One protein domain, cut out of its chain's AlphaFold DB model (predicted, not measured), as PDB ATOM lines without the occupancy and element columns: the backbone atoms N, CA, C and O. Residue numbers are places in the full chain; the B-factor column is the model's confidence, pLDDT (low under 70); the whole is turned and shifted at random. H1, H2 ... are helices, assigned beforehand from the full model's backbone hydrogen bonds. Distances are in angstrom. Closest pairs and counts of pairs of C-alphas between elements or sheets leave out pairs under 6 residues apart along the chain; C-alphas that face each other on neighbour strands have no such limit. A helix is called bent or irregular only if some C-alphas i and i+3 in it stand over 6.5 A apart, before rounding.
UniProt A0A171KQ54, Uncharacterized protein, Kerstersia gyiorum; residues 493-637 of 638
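What this domain is: This is residues 493 to 637 of the 638 residues of an uncharacterized protein of Kerstersia gyiorum (UniProt A0A171KQ54). Five helices form a bundle, nearly aligned: H1 and H3 make the core, H2 packs along both of them on one side, and H4 and H5 cover the other side, H4 on H1 and H5 on H3. H2, with the links at its two ends, makes the long axis, and residues 517 to 522 stick out at one end. The printed part has 145 residues with five named helices, H1 to H5 in order, and no named strand; the class is all helix. It is compact, with a radius of gyration of the C-alphas of 15.7 A, and spans 55 by 27 by 22 A, a rod.

Where its parts are: H1, residues 493 to 512, begins at C-alpha 493 (184.950, 175.442, 168.590) and is 28.7 A long. H2, residues 521 to 550, is 45.2 A long and only just irregular: C-alphas 546 and 549 are 7.0 A apart. H3, residues 559 to 581, measures 33.5 A and H4, residues 587 to 605, 26.9 A. H5, residues 624 to 636, ends at C-alpha 636 (199.583, 171.856, 171.581).

How they stand to each other: H1 and H2 form a helical hairpin at a shallow tilt of 15 degrees; their closest C-alphas, of Ala 503 and Met 534, are 5.2 A apart. H1 touches H3, the same way, closest at C-alphas of Leu 507 and Cys 576, 6.7 A. H1 touches H4, opposite ways, at Ser 501 and Ser 597, C-alphas 4.3 A apart. H2 and H3 are a hairpin, closest at C-alphas of Val 538 and Ser 569, 6.3 A. H3 touches H5, opposite ways, C-alphas of Ala 575 and Leu 624 closest at 5.7 A. H4 touches H5 with residues 593 to 600 alone; H3 and H4 are apart. Each O i to N i+4 pair is within hydrogen-bond range in H1, H3, H4 and H5, and 24 of 26 in H2.

The domain as a whole: The C-alphas farthest apart, of Gln 518 and Arg 553, are 55.4 A apart. The printed part has no cut. The link from H4 to H5 is long, residues 606 to 623; 36 printed residues have a pLDDT under 70, among them residues 606 to 623 and residues 514 to 526.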
ATOM      1  N   ALA A 493     183.628 175.933 168.224       83.25
ATOM      2  CA  ALA A 493     184.950 175.442 168.590       83.25
ATOM      3  C   ALA A 493     184.905 173.975 169.034       83.25
ATOM      4  O   ALA A 493     185.683 173.165 168.537       83.25
ATOM      5  N   GLN A 494     183.950 173.626 169.902       83.62
ATOM      6  CA  GLN A 494     183.744 172.253 170.360       83.62
ATOM      7  C   GLN A 494     183.480 171.306 169.183       83.62
ATOM      8  O   GLN A 494     184.163 170.296 169.049       83.62
ATOM      9  N   ARG A 495     182.576 171.676 168.265       83.00
ATOM     10  CA  ARG A 495     182.272 170.863 167.074       83.00
ATOM     11  C   ARG A 495     183.481 170.682 166.154       83.00
ATOM     12  O   ARG A 495     183.715 169.587 165.646       83.00
ATOM     13  N   VAL A 496     184.252 171.745 165.934       87.25
ATOM     14  CA  VAL A 496     185.474 171.684 165.123       87.25
ATOM     15  C   VAL A 496     186.502 170.748 165.758       87.25
ATOM     16  O   VAL A 496     187.115 169.945 165.052       87.25
ATOM     17  N   TRP A 497     186.679 170.805 167.078       87.44
ATOM     18  CA  TRP A 497     187.598 169.918 167.789       87.44
ATOM     19  C   TRP A 497     187.115 168.465 167.832       87.44
ATOM     20  O   TRP A 497     187.937 167.569 167.642       87.44
ATOM     21  N   ASP A 498     185.811 168.217 167.957       86.00
ATOM     22  CA  ASP A 498     185.227 166.873 167.844       86.00
ATOM     23  C   ASP A 498     185.490 166.263 166.459       86.00
ATOM     24  O   ASP A 498     185.947 165.121 166.341       86.00
ATOM     25  N   ASN A 499     185.265 167.035 165.391       87.50
ATOM     26  CA  ASN A 499     185.554 166.600 164.022       87.50
ATOM     27  C   ASN A 499     187.056 166.382 163.798       87.50
ATOM     28  O   ASN A 499     187.446 165.400 163.166       87.50
ATOM     29  N   THR A 500     187.894 167.251 164.369       88.25
ATOM     30  CA  THR A 500     189.359 167.127 164.335       88.25
ATOM     31  C   THR A 500     189.812 165.849 165.040       88.25
ATOM     32  O   THR A 500     190.573 165.078 164.465       88.25
ATOM     33  N   SER A 501     189.290 165.561 166.235       89.69
ATOM     34  CA  SER A 501     189.557 164.319 166.967       89.69
ATOM     35  C   SER A 501     189.176 163.094 166.131       89.69
ATOM     36  O   SER A 501     190.000 162.218 165.876       89.69
ATOM     37  N   ARG A 502     187.960 163.066 165.574       87.38
ATOM     38  CA  ARG A 502     187.489 161.952 164.733       87.38
ATOM     39  C   ARG A 502     188.275 161.785 163.429       87.38
ATOM     40  O   ARG A 502     188.308 160.671 162.894       87.38
ATOM     41  N   ALA A 503     188.834 162.862 162.880       87.75
ATOM     42  CA  ALA A 503     189.695 162.829 161.700       87.75
ATOM     43  C   ALA A 503     191.088 162.280 162.050       87.75
ATOM     44  O   ALA A 503     191.559 161.363 161.382       87.75
ATOM     45  N   LEU A 504     191.687 162.743 163.152       89.69
ATOM     46  CA  LEU A 504     192.959 162.230 163.679       89.69
ATOM     47  C   LEU A 504     192.871 160.747 164.052       89.69
ATOM     48  O   LEU A 504     193.767 159.979 163.718       89.69
ATOM     49  N   GLY A 505     191.765 160.312 164.661       88.38
ATOM     50  CA  GLY A 505     191.511 158.893 164.915       88.38
ATOM     51  C   GLY A 505     191.390 158.061 163.630       88.38
ATOM     52  O   GLY A 505     191.770 156.894 163.624       88.38
ATOM     53  N   GLY A 506     190.901 158.650 162.531       86.56
ATOM     54  CA  GLY A 506     190.921 158.026 161.199       86.56
ATOM     55  C   GLY A 506     192.338 157.872 160.651       86.56
ATOM     56  O   GLY A 506     192.720 156.775 160.254       86.56
ATOM     57  N   LEU A 507     193.155 158.925 160.743       87.38
ATOM     58  CA  LEU A 507     194.576 158.872 160.381       87.38
ATOM     59  C   LEU A 507     195.347 157.845 161.226       87.38
ATOM     60  O   LEU A 507     196.170 157.102 160.698       87.38
ATOM     61  N   ALA A 508     195.047 157.738 162.523       88.06
ATOM     62  CA  ALA A 508     195.633 156.721 163.394       88.06
ATOM     63  C   ALA A 508     195.258 155.295 162.953       88.06
ATOM     64  O   ALA A 508     196.104 154.404 162.989       88.06
ATOM     65  N   ARG A 509     194.015 155.066 162.498       87.50
ATOM     66  CA  ARG A 509     193.606 153.775 161.918       87.50
ATOM     67  C   ARG A 509     194.324 153.494 160.603       87.50
ATOM     68  O   ARG A 509     194.814 152.384 160.437       87.50
ATOM     69  N   MET A 510     194.460 154.491 159.726       83.88
ATOM     70  CA  MET A 510     195.236 154.368 158.485       83.88
ATOM     71  C   MET A 510     196.706 154.008 158.764       83.88
ATOM     72  O   MET A 510     197.246 153.132 158.101       83.88
ATOM     73  N   ALA A 511     197.330 154.600 159.790       85.19
ATOM     74  CA  ALA A 511     198.701 154.277 160.211       85.19
ATOM     75  C   ALA A 511     198.881 152.842 160.748       85.19
ATOM     76  O   ALA A 511     199.997 152.333 160.807       85.19
ATOM     77  N   ARG A 512     197.803 152.182 161.191       83.56
ATOM     78  CA  ARG A 512     197.854 150.788 161.670       83.56
ATOM     79  C   ARG A 512     197.661 149.768 160.559       83.56
ATOM     80  O   ARG A 512     197.891 148.585 160.798       83.56
ATOM     81  N   MET A 513     197.199 150.197 159.388       79.12
ATOM     82  CA  MET A 513     196.949 149.279 158.285       79.12
ATOM     83  C   MET A 513     198.285 148.711 157.775       79.12
ATOM     84  O   MET A 513     199.246 149.474 157.631       79.12
ATOM     85  N   PRO A 514     198.381 147.389 157.536       66.38
ATOM     86  CA  PRO A 514     199.601 146.759 157.043       66.38
ATOM     87  C   PRO A 514     200.112 147.409 155.752       66.38
ATOM     88  O   PRO A 514     199.340 147.873 154.912       66.38
ATOM     89  N   ARG A 515     201.441 147.422 155.567       62.44
ATOM     90  CA  ARG A 515     202.038 147.792 154.276       62.44
ATOM     91  C   ARG A 515     201.574 146.766 153.240       62.44
ATOM     92  O   ARG A 515     201.672 145.574 153.535       62.44
ATOM     93  N   PRO A 516     201.123 147.184 152.045       52.91
ATOM     94  CA  PRO A 516     200.680 146.252 151.016       52.91
ATOM     95  C   PRO A 516     201.852 145.354 150.590       52.91
ATOM     96  O   PRO A 516     202.714 145.759 149.816       52.91
ATOM     97  N   GLY A 517     201.905 144.146 151.157       48.81
ATOM     98  CA  GLY A 517     202.879 143.101 150.833       48.81
ATOM     99  C   GLY A 517     202.322 142.033 149.891       48.81
ATOM    100  O   GLY A 517     203.094 141.308 149.271       48.81
ATOM    101  N   GLN A 518     200.995 141.958 149.742       42.94
ATOM    102  CA  GLN A 518     200.274 141.149 148.755       42.94
ATOM    103  C   GLN A 518     198.954 141.860 148.387       42.94
ATOM    104  O   GLN A 518     198.419 142.600 149.214       42.94
ATOM    105  N   PRO A 519     198.423 141.688 147.162       44.62
ATOM    106  CA  PRO A 519     197.242 142.405 146.691       44.62
ATOM    107  C   PRO A 519     195.963 141.842 147.329       44.62
ATOM    108  O   PRO A 519     195.238 141.067 146.714       44.62
ATOM    109  N   GLN A 520     195.662 142.232 148.567       53.31
ATOM    110  CA  GLN A 520     194.314 142.095 149.112       53.31
ATOM    111  C   GLN A 520     193.567 143.418 148.935       53.31
ATOM    112  O   GLN A 520     193.715 144.374 149.691       53.31
ATOM    113  N   GLU A 521     192.735 143.445 147.895       54.97
ATOM    114  CA  GLU A 521     191.817 144.520 147.487       54.97
ATOM    115  C   GLU A 521     190.990 145.104 148.661       54.97
ATOM    116  O   GLU A 521     190.615 146.279 148.659       54.97
ATOM    117  N   GLN A 522     190.770 144.303 149.710       56.28
ATOM    118  CA  GLN A 522     190.040 144.666 150.927       56.28
ATOM    119  C   GLN A 522     190.776 145.679 151.823       56.28
ATOM    120  O   GLN A 522     190.135 146.603 152.327       56.28
ATOM    121  N   GLU A 523     192.096 145.569 152.002       61.19
ATOM    122  CA  GLU A 523     192.856 146.479 152.882       61.19
ATOM    123  C   GLU A 523     192.969 147.882 152.272       61.19
ATOM    124  O   GLU A 523     192.783 148.895 152.949       61.19
ATOM    125  N   HIS A 524     193.170 147.953 150.954       61.69
ATOM    126  CA  HIS A 524     193.219 149.221 150.229       61.69
ATOM    127  C   HIS A 524     191.846 149.915 150.189       61.69
ATOM    128  O   HIS A 524     191.752 151.134 150.345       61.69
ATOM    129  N   SER A 525     190.767 149.136 150.052       63.22
ATOM    130  CA  SER A 525     189.391 149.644 150.139       63.22
ATOM    131  C   SER A 525     189.084 150.244 151.516       63.22
ATOM    132  O   SER A 525     188.427 151.282 151.604       63.22
ATOM    133  N   ALA A 526     189.594 149.640 152.595       68.75
ATOM    134  CA  ALA A 526     189.438 150.167 153.951       68.75
ATOM    135  C   ALA A 526     190.186 151.497 154.150       68.75
ATOM    136  O   ALA A 526     189.641 152.436 154.729       68.75
ATOM    137  N   MET A 527     191.404 151.612 153.614       71.81
ATOM    138  CA  MET A 527     192.197 152.843 153.676       71.81
ATOM    139  C   MET A 527     191.523 154.011 152.942       71.81
ATOM    140  O   MET A 527     191.494 155.139 153.439       71.81
ATOM    141  N   LEU A 528     190.915 153.734 151.786       69.31
ATOM    142  CA  LEU A 528     190.140 154.715 151.025       69.31
ATOM    143  C   LEU A 528     188.840 155.108 151.728       69.31
ATOM    144  O   LEU A 528     188.464 156.279 151.694       69.31
ATOM    145  N   ALA A 529     188.167 154.163 152.387       70.38
ATOM    146  CA  ALA A 529     186.987 154.463 153.191       70.38
ATOM    147  C   ALA A 529     187.324 155.419 154.351       70.38
ATOM    148  O   ALA A 529     186.575 156.366 154.606       70.38
ATOM    149  N   GLU A 530     188.474 155.238 155.008       77.38
ATOM    150  CA  GLU A 530     188.959 156.170 156.035       77.38
ATOM    151  C   GLU A 530     189.311 157.545 155.451       77.38
ATOM    152  O   GLU A 530     188.897 158.564 156.007       77.38
ATOM    153  N   ALA A 531     189.990 157.600 154.300       76.25
ATOM    154  CA  ALA A 531     190.289 158.862 153.622       76.25
ATOM    155  C   ALA A 531     189.015 159.615 153.193       76.25
ATOM    156  O   ALA A 531     188.915 160.829 153.380       76.25
ATOM    157  N   ALA A 532     188.004 158.901 152.685       72.25
ATOM    158  CA  ALA A 532     186.696 159.461 152.352       72.25
ATOM    159  C   ALA A 532     185.966 159.991 153.599       72.25
ATOM    160  O   ALA A 532     185.451 161.110 153.588       72.25
ATOM    161  N   SER A 533     185.973 159.225 154.699       77.81
ATOM    162  CA  SER A 533     185.414 159.657 155.987       77.81
ATOM    163  C   SER A 533     186.123 160.903 156.522       77.81
ATOM    164  O   SER A 533     185.487 161.811 157.057       77.81
ATOM    165  N   MET A 534     187.446 160.975 156.369       82.81
ATOM    166  CA  MET A 534     188.224 162.138 156.769       82.81
ATOM    167  C   MET A 534     187.902 163.361 155.902       82.81
ATOM    168  O   MET A 534     187.738 164.451 156.447       82.81
ATOM    169  N   ALA A 535     187.762 163.192 154.583       79.00
ATOM    170  CA  ALA A 535     187.369 164.272 153.679       79.00
ATOM    171  C   ALA A 535     186.023 164.893 154.080       79.00
ATOM    172  O   ALA A 535     185.940 166.114 154.204       79.00
ATOM    173  N   SER A 536     185.031 164.057 154.410       77.94
ATOM    174  CA  SER A 536     183.730 164.496 154.943       77.94
ATOM    175  C   SER A 536     183.883 165.307 156.246       77.94
ATOM    176  O   SER A 536     183.464 166.461 156.325       77.94
ATOM    177  N   LYS A 537     184.635 164.804 157.240       83.88
ATOM    178  CA  LYS A 537     184.888 165.527 158.511       83.88
ATOM    179  C   LYS A 537     185.628 166.857 158.322       83.88
ATOM    180  O   LYS A 537     185.435 167.808 159.089       83.88
ATOM    181  N   VAL A 538     186.515 166.933 157.330       83.00
ATOM    182  CA  VAL A 538     187.234 168.162 156.976       83.00
ATOM    183  C   VAL A 538     186.292 169.176 156.324       83.00
ATOM    184  O   VAL A 538     186.372 170.362 156.661       83.00
ATOM    185  N   ALA A 539     185.379 168.731 155.458       78.94
ATOM    186  CA  ALA A 539     184.330 169.577 154.895       78.94
ATOM    187  C   ALA A 539     183.419 170.146 155.999       78.94
ATOM    188  O   ALA A 539     183.247 171.366 156.076       78.94
ATOM    189  N   ASP A 540     182.967 169.309 156.939       81.94
ATOM    190  CA  ASP A 540     182.172 169.740 158.100       81.94
ATOM    191  C   ASP A 540     182.912 170.759 158.975       81.94
ATOM    192  O   ASP A 540     182.334 171.725 159.488       81.94
ATOM    193  N   THR A 541     184.219 170.557 159.156       84.88
ATOM    194  CA  THR A 541     185.080 171.490 159.894       84.88
ATOM    195  C   THR A 541     185.139 172.846 159.201       84.88
ATOM    196  O   THR A 541     184.994 173.879 159.857       84.88
ATOM    197  N   ARG A 542     185.311 172.865 157.876       83.12
ATOM    198  CA  ARG A 542     185.329 174.101 157.089       83.12
ATOM    199  C   ARG A 542     183.993 174.833 157.187       83.12
ATOM    200  O   ARG A 542     183.996 176.024 157.485       83.12
ATOM    201  N   TYR A 543     182.880 174.125 157.012       82.69
ATOM    202  CA  TYR A 543     181.539 174.692 157.160       82.69
ATOM    203  C   TYR A 543     181.329 175.297 158.558       82.69
ATOM    204  O   TYR A 543     180.912 176.448 158.691       82.69
ATOM    205  N   SER A 544     181.725 174.577 159.611       85.31
ATOM    206  CA  SER A 544     181.640 175.067 160.992       85.31
ATOM    207  C   SER A 544     182.470 176.344 161.199       85.31
ATOM    208  O   SER A 544     181.993 177.303 161.805       85.31
ATOM    209  N   LEU A 545     183.691 176.404 160.652       85.94
ATOM    210  CA  LEU A 545     184.553 177.591 160.730       85.94
ATOM    211  C   LEU A 545     183.983 178.798 159.972       85.94
ATOM    212  O   LEU A 545     184.149 179.927 160.435       85.94
ATOM    213  N   GLU A 546     183.291 178.588 158.849       84.50
ATOM    214  CA  GLU A 546     182.580 179.661 158.134       84.50
ATOM    215  C   GLU A 546     181.457 180.265 158.990       84.50
ATOM    216  O   GLU A 546     181.198 181.469 158.923       84.50
ATOM    217  N   LEU A 547     180.840 179.454 159.853       84.50
ATOM    218  CA  LEU A 547     179.789 179.896 160.762       84.50
ATOM    219  C   LEU A 547     180.304 180.569 162.042       84.50
ATOM    220  O   LEU A 547     179.525 181.244 162.713       84.50
ATOM    221  N   ALA A 548     181.594 180.461 162.375       85.25
ATOM    222  CA  ALA A 548     182.162 180.994 163.622       85.25
ATOM    223  C   ALA A 548     181.878 182.499 163.837       85.25
ATOM    224  O   ALA A 548     181.757 182.971 164.968       85.25
ATOM    225  N   GLY A 549     181.715 183.268 162.752       83.69
ATOM    226  CA  GLY A 549     181.363 184.690 162.814       83.69
ATOM    227  C   GLY A 549     179.976 184.986 163.404       83.69
ATOM    228  O   GLY A 549     179.758 186.095 163.896       83.69
ATOM    229  N   TYR A 550     179.063 184.011 163.394       84.94
ATOM    230  CA  TYR A 550     177.699 184.148 163.913       84.94
ATOM    231  C   TYR A 550     177.589 183.897 165.421       84.94
ATOM    232  O   TYR A 550     176.529 184.139 165.992       84.94
ATOM    233  N   GLU A 551     178.657 183.464 166.098       85.31
ATOM    234  CA  GLU A 551     178.616 183.291 167.553       85.31
ATOM    235  C   GLU A 551     178.535 184.636 168.299       85.31
ATOM    236  O   GLU A 551     179.102 185.646 167.840       85.31
ATOM    237  N   PRO A 552     177.878 184.667 169.477       83.94
ATOM    238  CA  PRO A 552     177.931 185.800 170.392       83.94
ATOM    239  C   PRO A 552     179.374 186.173 170.738       83.94
ATOM    240  O   PRO A 552     180.254 185.316 170.806       83.94
ATOM    241  N   ARG A 553     179.621 187.455 171.034       81.06
ATOM    242  CA  ARG A 553     180.974 187.963 171.339       81.06
ATOM    243  C   ARG A 553     181.678 187.220 172.480       81.06
ATOM    244  O   ARG A 553     182.897 187.175 172.483       81.06
ATOM    245  N   THR A 554     180.925 186.650 173.420       76.62
ATOM    246  CA  THR A 554     181.454 185.887 174.560       76.62
ATOM    247  C   THR A 554     181.982 184.499 174.190       76.62
ATOM    248  O   THR A 554     182.747 183.936 174.962       76.62
ATOM    249  N   MET A 555     181.575 183.944 173.043       77.56
ATOM    250  CA  MET A 555     181.949 182.594 172.582       77.56
ATOM    251  C   MET A 555     182.764 182.612 171.289       77.56
ATOM    252  O   MET A 555     183.387 181.618 170.937       77.56
ATOM    253  N   ARG A 556     182.737 183.739 170.575       81.06
ATOM    254  CA  ARG A 556     183.329 183.883 169.253       81.06
ATOM    255  C   ARG A 556     184.829 183.608 169.281       81.06
ATOM    256  O   ARG A 556     185.584 184.319 169.941       81.06
ATOM    257  N   LEU A 557     185.240 182.643 168.463       80.94
ATOM    258  CA  LEU A 557     186.646 182.352 168.194       80.94
ATOM    259  C   LEU A 557     187.388 183.598 167.700       80.94
ATOM    260  O   LEU A 557     186.906 184.344 166.837       80.94
ATOM    261  N   SER A 558     188.602 183.801 168.208       82.12
ATOM    262  CA  SER A 558     189.469 184.856 167.698       82.12
ATOM    263  C   SER A 558     189.874 184.559 166.249       82.12
ATOM    264  O   SER A 558     190.013 183.409 165.826       82.12
ATOM    265  N   GLY A 559     190.138 185.603 165.458       81.00
ATOM    266  CA  GLY A 559     190.612 185.413 164.082       81.00
ATOM    267  C   GLY A 559     191.934 184.631 163.999       81.00
ATOM    268  O   GLY A 559     192.214 184.007 162.976       81.00
ATOM    269  N   ALA A 560     192.747 184.651 165.062       80.88
ATOM    270  CA  ALA A 560     193.964 183.850 165.165       80.88
ATOM    271  C   ALA A 560     193.646 182.356 165.337       80.88
ATOM    272  O   ALA A 560     194.208 181.536 164.612       80.88
ATOM    273  N   GLU A 561     192.701 182.011 166.211       82.69
ATOM    274  CA  GLU A 561     192.257 180.629 166.426       82.69
ATOM    275  C   GLU A 561     191.559 180.048 165.196       82.69
ATOM    276  O   GLU A 561     191.855 178.920 164.813       82.69
ATOM    277  N   VAL A 562     190.720 180.824 164.500       84.69
ATOM    278  CA  VAL A 562     190.105 180.382 163.232       84.69
ATOM    279  C   VAL A 562     191.182 180.030 162.201       84.69
ATOM    280  O   VAL A 562     191.120 178.978 161.565       84.69
ATOM    281  N   ARG A 563     192.220 180.869 162.062       84.81
ATOM    282  CA  ARG A 563     193.355 180.576 161.170       84.81
ATOM    283  C   ARG A 563     194.151 179.356 161.628       84.81
ATOM    284  O   ARG A 563     194.611 178.596 160.780       84.81
ATOM    285  N   ARG A 564     194.324 179.167 162.938       85.12
ATOM    286  CA  ARG A 564     194.996 177.996 163.517       85.12
ATOM    287  C   ARG A 564     194.238 176.715 163.172       85.12
ATOM    288  O   ARG A 564     194.835 175.823 162.588       85.12
ATOM    289  N   LEU A 565     192.929 176.669 163.415       86.06
ATOM    290  CA  LEU A 565     192.073 175.521 163.094       86.06
ATOM    291  C   LEU A 565     192.023 175.234 161.587       86.06
ATOM    292  O   LEU A 565     192.114 174.079 161.175       86.06
ATOM    293  N   ALA A 566     191.973 176.274 160.750       85.81
ATOM    294  CA  ALA A 566     192.062 176.118 159.299       85.81
ATOM    295  C   ALA A 566     193.405 175.498 158.861       85.81
ATOM    296  O   ALA A 566     193.430 174.635 157.982       85.81
ATOM    297  N   ARG A 567     194.519 175.889 159.499       86.38
ATOM    298  CA  ARG A 567     195.839 175.279 159.269       86.38
ATOM    299  C   ARG A 567     195.907 173.840 159.779       86.38
ATOM    300  O   ARG A 567     196.486 173.014 159.086       86.38
ATOM    301  N   THR A 568     195.296 173.521 160.922       86.56
ATOM    302  CA  THR A 568     195.202 172.140 161.432       86.56
ATOM    303  C   THR A 568     194.438 171.256 160.450       86.56
ATOM    304  O   THR A 568     194.914 170.193 160.069       86.56
ATOM    305  N   SER A 569     193.296 171.736 159.951       87.12
ATOM    306  CA  SER A 569     192.521 171.068 158.902       87.12
ATOM    307  C   SER A 569     193.320 170.875 157.609       87.12
ATOM    308  O   SER A 569     193.193 169.849 156.946       87.12
ATOM    309  N   GLN A 570     194.169 171.835 157.233       85.19
ATOM    310  CA  GLN A 570     195.076 171.676 156.096       85.19
ATOM    311  C   GLN A 570     196.152 170.614 156.353       85.19
ATOM    312  O   GLN A 570     196.326 169.733 155.522       85.19
ATOM    313  N   ALA A 571     196.802 170.635 157.515       85.62
ATOM    314  CA  ALA A 571     197.829 169.656 157.859       85.62
ATOM    315  C   ALA A 571     197.276 168.217 157.934       85.62
ATOM    316  O   ALA A 571     197.955 167.289 157.510       85.62
ATOM    317  N   MET A 572     196.030 168.020 158.391       87.69
ATOM    318  CA  MET A 572     195.369 166.705 158.346       87.69
ATOM    319  C   MET A 572     195.142 166.212 156.910       87.69
ATOM    320  O   MET A 572     195.328 165.031 156.629       87.69
ATOM    321  N   ARG A 573     194.762 167.112 155.991       85.12
ATOM    322  CA  ARG A 573     194.610 166.782 154.565       85.12
ATOM    323  C   ARG A 573     195.934 166.362 153.946       85.12
ATOM    324  O   ARG A 573     195.978 165.343 153.265       85.12
ATOM    325  N   ASP A 574     196.988 167.123 154.221       82.25
ATOM    326  CA  ASP A 574     198.330 166.842 153.719       82.25
ATOM    327  C   ASP A 574     198.833 165.484 154.258       82.25
ATOM    328  O   ASP A 574     199.252 164.634 153.479       82.25
ATOM    329  N   ALA A 575     198.658 165.208 155.559       83.69
ATOM    330  CA  ALA A 575     199.016 163.920 156.165       83.69
ATOM    331  C   ALA A 575     198.227 162.726 155.587       83.69
ATOM    332  O   ALA A 575     198.782 161.642 155.415       83.69
ATOM    333  N   CYS A 576     196.943 162.907 155.266       83.31
ATOM    334  CA  CYS A 576     196.132 161.867 154.627       83.31
ATOM    335  C   CYS A 576     196.639 161.516 153.228       83.31
ATOM    336  O   CYS A 576     196.734 160.338 152.886       83.31
ATOM    337  N   LEU A 577     196.989 162.535 152.436       76.81
ATOM    338  CA  LEU A 577     197.567 162.344 151.107       76.81
ATOM    339  C   LEU A 577     198.900 161.600 151.193       76.81
ATOM    340  O   LEU A 577     199.101 160.634 150.458       76.81
ATOM    341  N   ASP A 578     199.768 161.998 152.124       76.69
ATOM    342  CA  ASP A 578     201.051 161.331 152.347       76.69
ATOM    343  C   ASP A 578     200.863 159.859 152.743       76.69
ATOM    344  O   ASP A 578     201.536 158.982 152.201       76.69
ATOM    345  N   MET A 579     199.910 159.561 153.633       77.31
ATOM    346  CA  MET A 579     199.592 158.184 154.024       77.31
ATOM    347  C   MET A 579     199.067 157.350 152.858       77.31
ATOM    348  O   MET A 579     199.486 156.208 152.709       77.31
ATOM    349  N   LEU A 580     198.171 157.897 152.028       72.69
ATOM    350  CA  LEU A 580     197.637 157.194 150.853       72.69
ATOM    351  C   LEU A 580     198.729 156.827 149.844       72.69
ATOM    352  O   LEU A 580     198.641 155.784 149.198       72.69
ATOM    353  N   LEU A 581     199.756 157.665 149.719       68.00
ATOM    354  CA  LEU A 581     200.906 157.399 148.859       68.00
ATOM    355  C   LEU A 581     201.882 156.398 149.455       68.00
ATOM    356  O   LEU A 581     202.411 155.542 148.745       68.00
ATOM    357  N   GLN A 582     202.163 156.555 150.744       70.38
ATOM    358  CA  GLN A 582     203.155 155.784 151.470       70.38
ATOM    359  C   GLN A 582     202.509 155.237 152.743       70.38
ATOM    360  O   GLN A 582     202.612 155.863 153.801       70.38
ATOM    361  N   PRO A 583     201.855 154.060 152.664       69.69
ATOM    362  CA  PRO A 583     201.276 153.411 153.828       69.69
ATOM    363  C   PRO A 583     202.347 153.189 154.899       69.69
ATOM    364  O   PRO A 583     203.250 152.353 154.784       69.69
ATOM    365  N   SER A 584     202.261 153.985 155.954       63.75
ATOM    366  CA  SER A 584     203.156 153.909 157.092       63.75
ATOM    367  C   SER A 584     202.529 152.953 158.090       63.75
ATOM    368  O   SER A 584     201.821 153.409 158.977       63.75
ATOM    369  N   ALA A 585     202.757 151.642 157.938       72.19
ATOM    370  CA  ALA A 585     202.426 150.636 158.959       72.19
ATOM    371  C   ALA A 585     203.350 150.789 160.184       72.19
ATOM    372  O   ALA A 585     204.101 149.880 160.536       72.19
ATOM    373  N   ASP A 586     203.372 151.990 160.758       79.69
ATOM    374  CA  ASP A 586     204.229 152.401 161.860       79.69
ATOM    375  C   ASP A 586     203.372 152.549 163.129       79.69
ATOM    376  O   ASP A 586     202.605 153.513 163.261       79.69
ATOM    377  N   PRO A 587     203.500 151.612 164.086       82.81
ATOM    378  CA  PRO A 587     202.789 151.673 165.355       82.81
ATOM    379  C   PRO A 587     203.075 152.954 166.152       82.81
ATOM    380  O   PRO A 587     202.177 153.448 166.836       82.81
ATOM    381  N   ALA A 588     204.285 153.520 166.050       86.62
ATOM    382  CA  ALA A 588     204.656 154.733 166.774       86.62
ATOM    383  C   ALA A 588     203.920 155.960 166.216       86.62
ATOM    384  O   ALA A 588     203.371 156.763 166.977       86.62
ATOM    385  N   LEU A 589     203.829 156.070 164.888       86.00
ATOM    386  CA  LEU A 589     203.036 157.099 164.218       86.00
ATOM    387  C   LEU A 589     201.550 156.991 164.583       86.00
ATOM    388  O   LEU A 589     200.912 157.996 164.909       86.00
ATOM    389  N   ALA A 590     201.003 155.772 164.577       86.75
ATOM    390  CA  ALA A 590     199.619 155.527 164.965       86.75
ATOM    391  C   ALA A 590     199.338 155.957 166.413       86.75
ATOM    392  O   ALA A 590     198.303 156.565 166.685       86.75
ATOM    393  N   GLN A 591     200.260 155.673 167.337       88.94
ATOM    394  CA  GLN A 591     200.137 156.062 168.741       88.94
ATOM    395  C   GLN A 591     200.216 157.586 168.926       88.94
ATOM    396  O   GLN A 591     199.434 158.144 169.696       88.94
ATOM    397  N   ARG A 592     201.095 158.281 168.188       89.44
ATOM    398  CA  ARG A 592     201.167 159.757 168.192       89.44
ATOM    399  C   ARG A 592     199.861 160.391 167.715       89.44
ATOM    400  O   ARG A 592     199.338 161.292 168.367       89.44
ATOM    401  N   LEU A 593     199.295 159.894 166.616       89.62
ATOM    402  CA  LEU A 593     198.021 160.385 166.078       89.62
ATOM    403  C   LEU A 593     196.839 160.093 167.010       89.62
ATOM    404  O   LEU A 593     195.948 160.931 167.153       89.62
ATOM    405  N   GLU A 594     196.836 158.942 167.684       90.50
ATOM    406  CA  GLU A 594     195.827 158.617 168.694       90.50
ATOM    407  C   GLU A 594     195.940 159.526 169.928       90.50
ATOM    408  O   GLU A 594     194.924 160.020 170.416       90.50
ATOM    409  N   ALA A 595     197.160 159.843 170.377       88.81
ATOM    410  CA  ALA A 595     197.380 160.809 171.453       88.81
ATOM    411  C   ALA A 595     196.870 162.213 171.075       88.81
ATOM    412  O   ALA A 595     196.183 162.856 171.872       88.81
ATOM    413  N   LEU A 596     197.116 162.666 169.839       89.25
ATOM    414  CA  LEU A 596     196.561 163.923 169.321       89.25
ATOM    415  C   LEU A 596     195.031 163.885 169.225       89.25
ATOM    416  O   LEU A 596     194.366 164.866 169.557       89.25
ATOM    417  N   SER A 597     194.459 162.753 168.804       89.81
ATOM    418  CA  SER A 597     193.009 162.535 168.777       89.81
ATOM    419  C   SER A 597     192.397 162.671 170.174       89.81
ATOM    420  O   SER A 597     191.366 163.329 170.333       89.81
ATOM    421  N   GLN A 598     193.028 162.077 171.191       87.81
ATOM    422  CA  GLN A 598     192.593 162.173 172.587       87.81
ATOM    423  C   GLN A 598     192.737 163.600 173.125       87.81
ATOM    424  O   GLN A 598     191.806 164.114 173.740       87.81
ATOM    425  N   GLN A 599     193.847 164.286 172.836       87.06
ATOM    426  CA  GLN A 599     194.020 165.699 173.190       87.06
ATOM    427  C   GLN A 599     192.947 166.588 172.561       87.06
ATOM    428  O   GLN A 599     192.354 167.403 173.259       87.06
ATOM    429  N   ALA A 600     192.660 166.420 171.268       85.69
ATOM    430  CA  ALA A 600     191.605 167.168 170.593       85.69
ATOM    431  C   ALA A 600     190.232 166.937 171.252       85.69
ATOM    432  O   ALA A 600     189.480 167.894 171.427       85.69
ATOM    433  N   ALA A 601     189.931 165.707 171.690       84.38
ATOM    434  CA  ALA A 601     188.704 165.402 172.431       84.38
ATOM    435  C   ALA A 601     188.669 166.075 173.818       84.38
ATOM    436  O   ALA A 601     187.629 166.581 174.237       84.38
ATOM    437  N   VAL A 602     189.805 166.141 174.519       84.19
ATOM    438  CA  VAL A 602     189.917 166.868 175.795       84.19
ATOM    439  C   VAL A 602     189.718 168.373 175.587       84.19
ATOM    440  O   VAL A 602     188.983 168.994 176.354       84.19
ATOM    441  N   ILE A 603     190.310 168.953 174.536       81.81
ATOM    442  CA  ILE A 603     190.117 170.366 174.175       81.81
ATOM    443  C   ILE A 603     188.651 170.633 173.812       81.81
ATOM    444  O   ILE A 603     188.123 171.670 174.195       81.81
ATOM    445  N   ALA A 604     187.975 169.710 173.123       77.44
ATOM    446  CA  ALA A 604     186.548 169.838 172.827       77.44
ATOM    447  C   ALA A 604     185.684 169.833 174.101       77.44
ATOM    448  O   ALA A 604     184.727 170.601 174.208       77.44
ATOM    449  N   ALA A 605     186.028 168.990 175.081       72.12
ATOM    450  CA  ALA A 605     185.301 168.874 176.346       72.12
ATOM    451  C   ALA A 605     185.524 170.070 177.292       72.12
ATOM    452  O   ALA A 605     184.671 170.371 178.131       72.12
ATOM    453  N   GLN A 606     186.662 170.756 177.176       68.50
ATOM    454  CA  GLN A 606     186.981 171.949 177.956       68.50
ATOM    455  C   GLN A 606     186.473 173.205 177.233       68.50
ATOM    456  O   GLN A 606     186.687 173.385 176.039       68.50
ATOM    457  N   ARG A 607     185.800 174.124 177.946       54.69
ATOM    458  CA  ARG A 607     185.454 175.435 177.364       54.69
ATOM    459  C   ARG A 607     186.753 176.126 176.932       54.69
ATOM    460  O   ARG A 607     187.618 176.301 177.793       54.69
ATOM    461  N   PRO A 608     186.912 176.531 175.659       48.47
ATOM    462  CA  PRO A 608     188.156 177.134 175.217       48.47
ATOM    463  C   PRO A 608     188.336 178.481 175.923       48.47
ATOM    464  O   PRO A 608     187.559 179.414 175.724       48.47
ATOM    465  N   GLY A 609     189.349 178.570 176.782       42.06
ATOM    466  CA  GLY A 609     189.959 179.848 177.130       42.06
ATOM    467  C   GLY A 609     190.793 180.349 175.943       42.06
ATOM    468  O   GLY A 609     191.254 179.527 175.147       42.06
ATOM    469  N   PRO A 610     190.993 181.670 175.802       35.81
ATOM    470  CA  PRO A 610     191.762 182.218 174.693       35.81
ATOM    471  C   PRO A 610     193.199 181.695 174.752       35.81
ATOM    472  O   PRO A 610     193.891 181.868 175.758       35.81
ATOM    473  N   ALA A 611     193.655 181.058 173.675       42.91
ATOM    474  CA  ALA A 611     195.056 180.670 173.561       42.91
ATOM    475  C   ALA A 611     195.931 181.913 173.282       42.91
ATOM    476  O   ALA A 611     195.519 182.792 172.516       42.91
ATOM    477  N   PRO A 612     197.138 182.017 173.868       29.89
ATOM    478  CA  PRO A 612     198.030 183.148 173.627       29.89
ATOM    479  C   PRO A 612     198.453 183.243 172.150       29.89
ATOM    480  O   PRO A 612     198.723 182.241 171.489       29.89
ATOM    481  N   ASN A 613     198.515 184.475 171.633       32.66
ATOM    482  CA  ASN A 613     198.993 184.785 170.282       32.66
ATOM    483  C   ASN A 613     200.471 184.409 170.123       32.66
ATOM    484  O   ASN A 613     201.291 184.857 170.923       32.66
ATOM    485  N   GLN A 614     200.826 183.701 169.044       42.12
ATOM    486  CA  GLN A 614     202.226 183.456 168.677       42.12
ATOM    487  C   GLN A 614     202.498 183.511 167.156       42.12
ATOM    488  O   GLN A 614     201.559 183.386 166.358       42.12
ATOM    489  N   PRO A 615     203.763 183.766 166.745       32.12
ATOM    490  CA  PRO A 615     204.146 184.098 165.372       32.12
ATOM    491  C   PRO A 615     204.137 182.888 164.427       32.12
ATOM    492  O   PRO A 615     204.092 181.735 164.839       32.12
ATOM    493  N   GLY A 616     204.142 183.171 163.122       33.25
ATOM    494  CA  GLY A 616     203.938 182.196 162.052       33.25
ATOM    495  C   GLY A 616     204.914 181.015 162.048       33.25
ATOM    496  O   GLY A 616     206.123 181.197 161.963       33.25
ATOM    497  N   ALA A 617     204.349 179.805 162.041       34.12
ATOM    498  CA  ALA A 617     205.074 178.569 161.771       34.12
ATOM    499  C   ALA A 617     205.716 178.604 160.372       34.12
ATOM    500  O   ALA A 617     205.033 178.857 159.372       34.12
ATOM    501  N   GLN A 618     207.024 178.347 160.328       34.78
ATOM    502  CA  GLN A 618     207.815 178.175 159.111       34.78
ATOM    503  C   GLN A 618     207.336 176.948 158.307       34.78
ATOM    504  O   GLN A 618     206.784 176.008 158.885       34.78
ATOM    505  N   PRO A 619     207.526 176.929 156.976       33.75
ATOM    506  CA  PRO A 619     207.214 175.761 156.163       33.75
ATOM    507  C   PRO A 619     208.207 174.629 156.477       33.75
ATOM    508  O   PRO A 619     209.354 174.672 156.044       33.75
ATOM    509  N   ALA A 620     207.775 173.627 157.246       37.06
ATOM    510  CA  ALA A 620     208.519 172.380 157.415       37.06
ATOM    511  C   ALA A 620     208.323 171.455 156.196       37.06
ATOM    512  O   ALA A 620     207.346 171.583 155.456       37.06
ATOM    513  N   ALA A 621     209.297 170.566 155.979       37.12
ATOM    514  CA  ALA A 621     209.449 169.706 154.805       37.12
ATOM    515  C   ALA A 621     208.204 168.857 154.466       37.12
ATOM    516  O   ALA A 621     207.439 168.477 155.350       37.12
ATOM    517  N   ARG A 622     208.035 168.527 153.172       52.12
ATOM    518  CA  ARG A 622     206.984 167.638 152.627       52.12
ATOM    519  C   ARG A 622     207.228 166.172 153.020       52.12
ATOM    520  O   ARG A 622     207.518 165.340 152.165       52.12
ATOM    521  N   THR A 623     207.191 165.868 154.308       66.62
ATOM    522  CA  THR A 623     207.270 164.497 154.816       66.62
ATOM    523  C   THR A 623     206.121 164.254 155.786       66.62
ATOM    524  O   THR A 623     205.712 165.162 156.511       66.62
ATOM    525  N   LEU A 624     205.618 163.016 155.823       71.75
ATOM    526  CA  LEU A 624     204.539 162.600 156.724       71.75
ATOM    527  C   LEU A 624     204.848 162.970 158.184       71.75
ATOM    528  O   LEU A 624     203.995 163.507 158.887       71.75
ATOM    529  N   ASP A 625     206.094 162.758 158.616       77.50
ATOM    530  CA  ASP A 625     206.555 163.105 159.963       77.50
ATOM    531  C   ASP A 625     206.575 164.626 160.206       77.50
ATOM    532  O   ASP A 625     206.130 165.093 161.253       77.50
ATOM    533  N   GLY A 626     206.970 165.426 159.206       76.12
ATOM    534  CA  GLY A 626     206.902 166.889 159.272       76.12
ATOM    535  C   GLY A 626     205.465 167.414 159.366       76.12
ATOM    536  O   GLY A 626     205.186 168.343 160.130       76.12
ATOM    537  N   ASN A 627     204.525 166.787 158.654       78.69
ATOM    538  CA  ASN A 627     203.100 167.114 158.737       78.69
ATOM    539  C   ASN A 627     202.500 166.736 160.100       78.69
ATOM    540  O   ASN A 627     201.729 167.516 160.664       78.69
ATOM    541  N   VAL A 628     202.893 165.598 160.680       78.19
ATOM    542  CA  VAL A 628     202.469 165.207 162.034       78.19
ATOM    543  C   VAL A 628     203.091 166.102 163.107       78.19
ATOM    544  O   VAL A 628     202.377 166.554 164.000       78.19
ATOM    545  N   GLN A 629     204.360 166.488 162.985       81.75
ATOM    546  CA  GLN A 629     204.985 167.461 163.886       81.75
ATOM    547  C   GLN A 629     204.317 168.846 163.793       81.75
ATOM    548  O   GLN A 629     204.134 169.557 164.787       81.75
ATOM    549  N   ARG A 630     203.867 169.231 162.593       80.69
ATOM    550  CA  ARG A 630     203.046 170.431 162.396       80.69
ATOM    551  C   ARG A 630     201.676 170.309 163.070       80.69
ATOM    552  O   ARG A 630     201.192 171.291 163.624       80.69
ATOM    553  N   LEU A 631     201.050 169.132 163.056       81.88
ATOM    554  CA  LEU A 631     199.825 168.887 163.825       81.88
ATOM    555  C   LEU A 631     200.087 168.994 165.332       81.88
ATOM    556  O   LEU A 631     199.308 169.639 166.028       81.88
ATOM    557  N   GLU A 632     201.199 168.453 165.831       83.75
ATOM    558  CA  GLU A 632     201.583 168.548 167.245       83.75
ATOM    559  C   GLU A 632     201.766 170.001 167.695       83.75
ATOM    560  O   GLU A 632     201.208 170.392 168.718       83.75
ATOM    561  N   THR A 633     202.489 170.827 166.936       82.69
ATOM    562  CA  THR A 633     202.656 172.264 167.247       82.69
ATOM    563  C   THR A 633     201.317 172.999 167.216       82.69
ATOM    564  O   THR A 633     200.921 173.654 168.186       82.69
ATOM    565  N   LEU A 634     200.541 172.801 166.144       80.88
ATOM    566  CA  LEU A 634     199.238 173.436 165.977       80.88
ATOM    567  C   LEU A 634     198.208 172.986 167.013       80.88
ATOM    568  O   LEU A 634     197.348 173.792 167.339       80.88
ATOM    569  N   ILE A 635     198.244 171.767 167.549       78.38
ATOM    570  CA  ILE A 635     197.278 171.288 168.559       78.38
ATOM    571  C   ILE A 635     197.738 171.644 169.973       78.38
ATOM    572  O   ILE A 635     196.938 172.154 170.756       78.38
ATOM    573  N   ASN A 636     199.031 171.507 170.271       76.06
ATOM    574  CA  ASN A 636     199.583 171.856 171.581       76.06
ATOM    575  C   ASN A 636     199.688 173.371 171.818       76.06
ATOM    576  O   ASN A 636     199.891 173.792 172.954       76.06
ATOM    577  N   GLY A 637     199.552 174.187 170.767       61.31
ATOM    578  CA  GLY A 637     199.702 175.641 170.865       61.31
ATOM    579  C   GLY A 637     201.135 176.056 171.205       61.31
ATOM    580  O   GLY A 637     201.318 177.066 171.881       61.31
TER     581      GLY A 637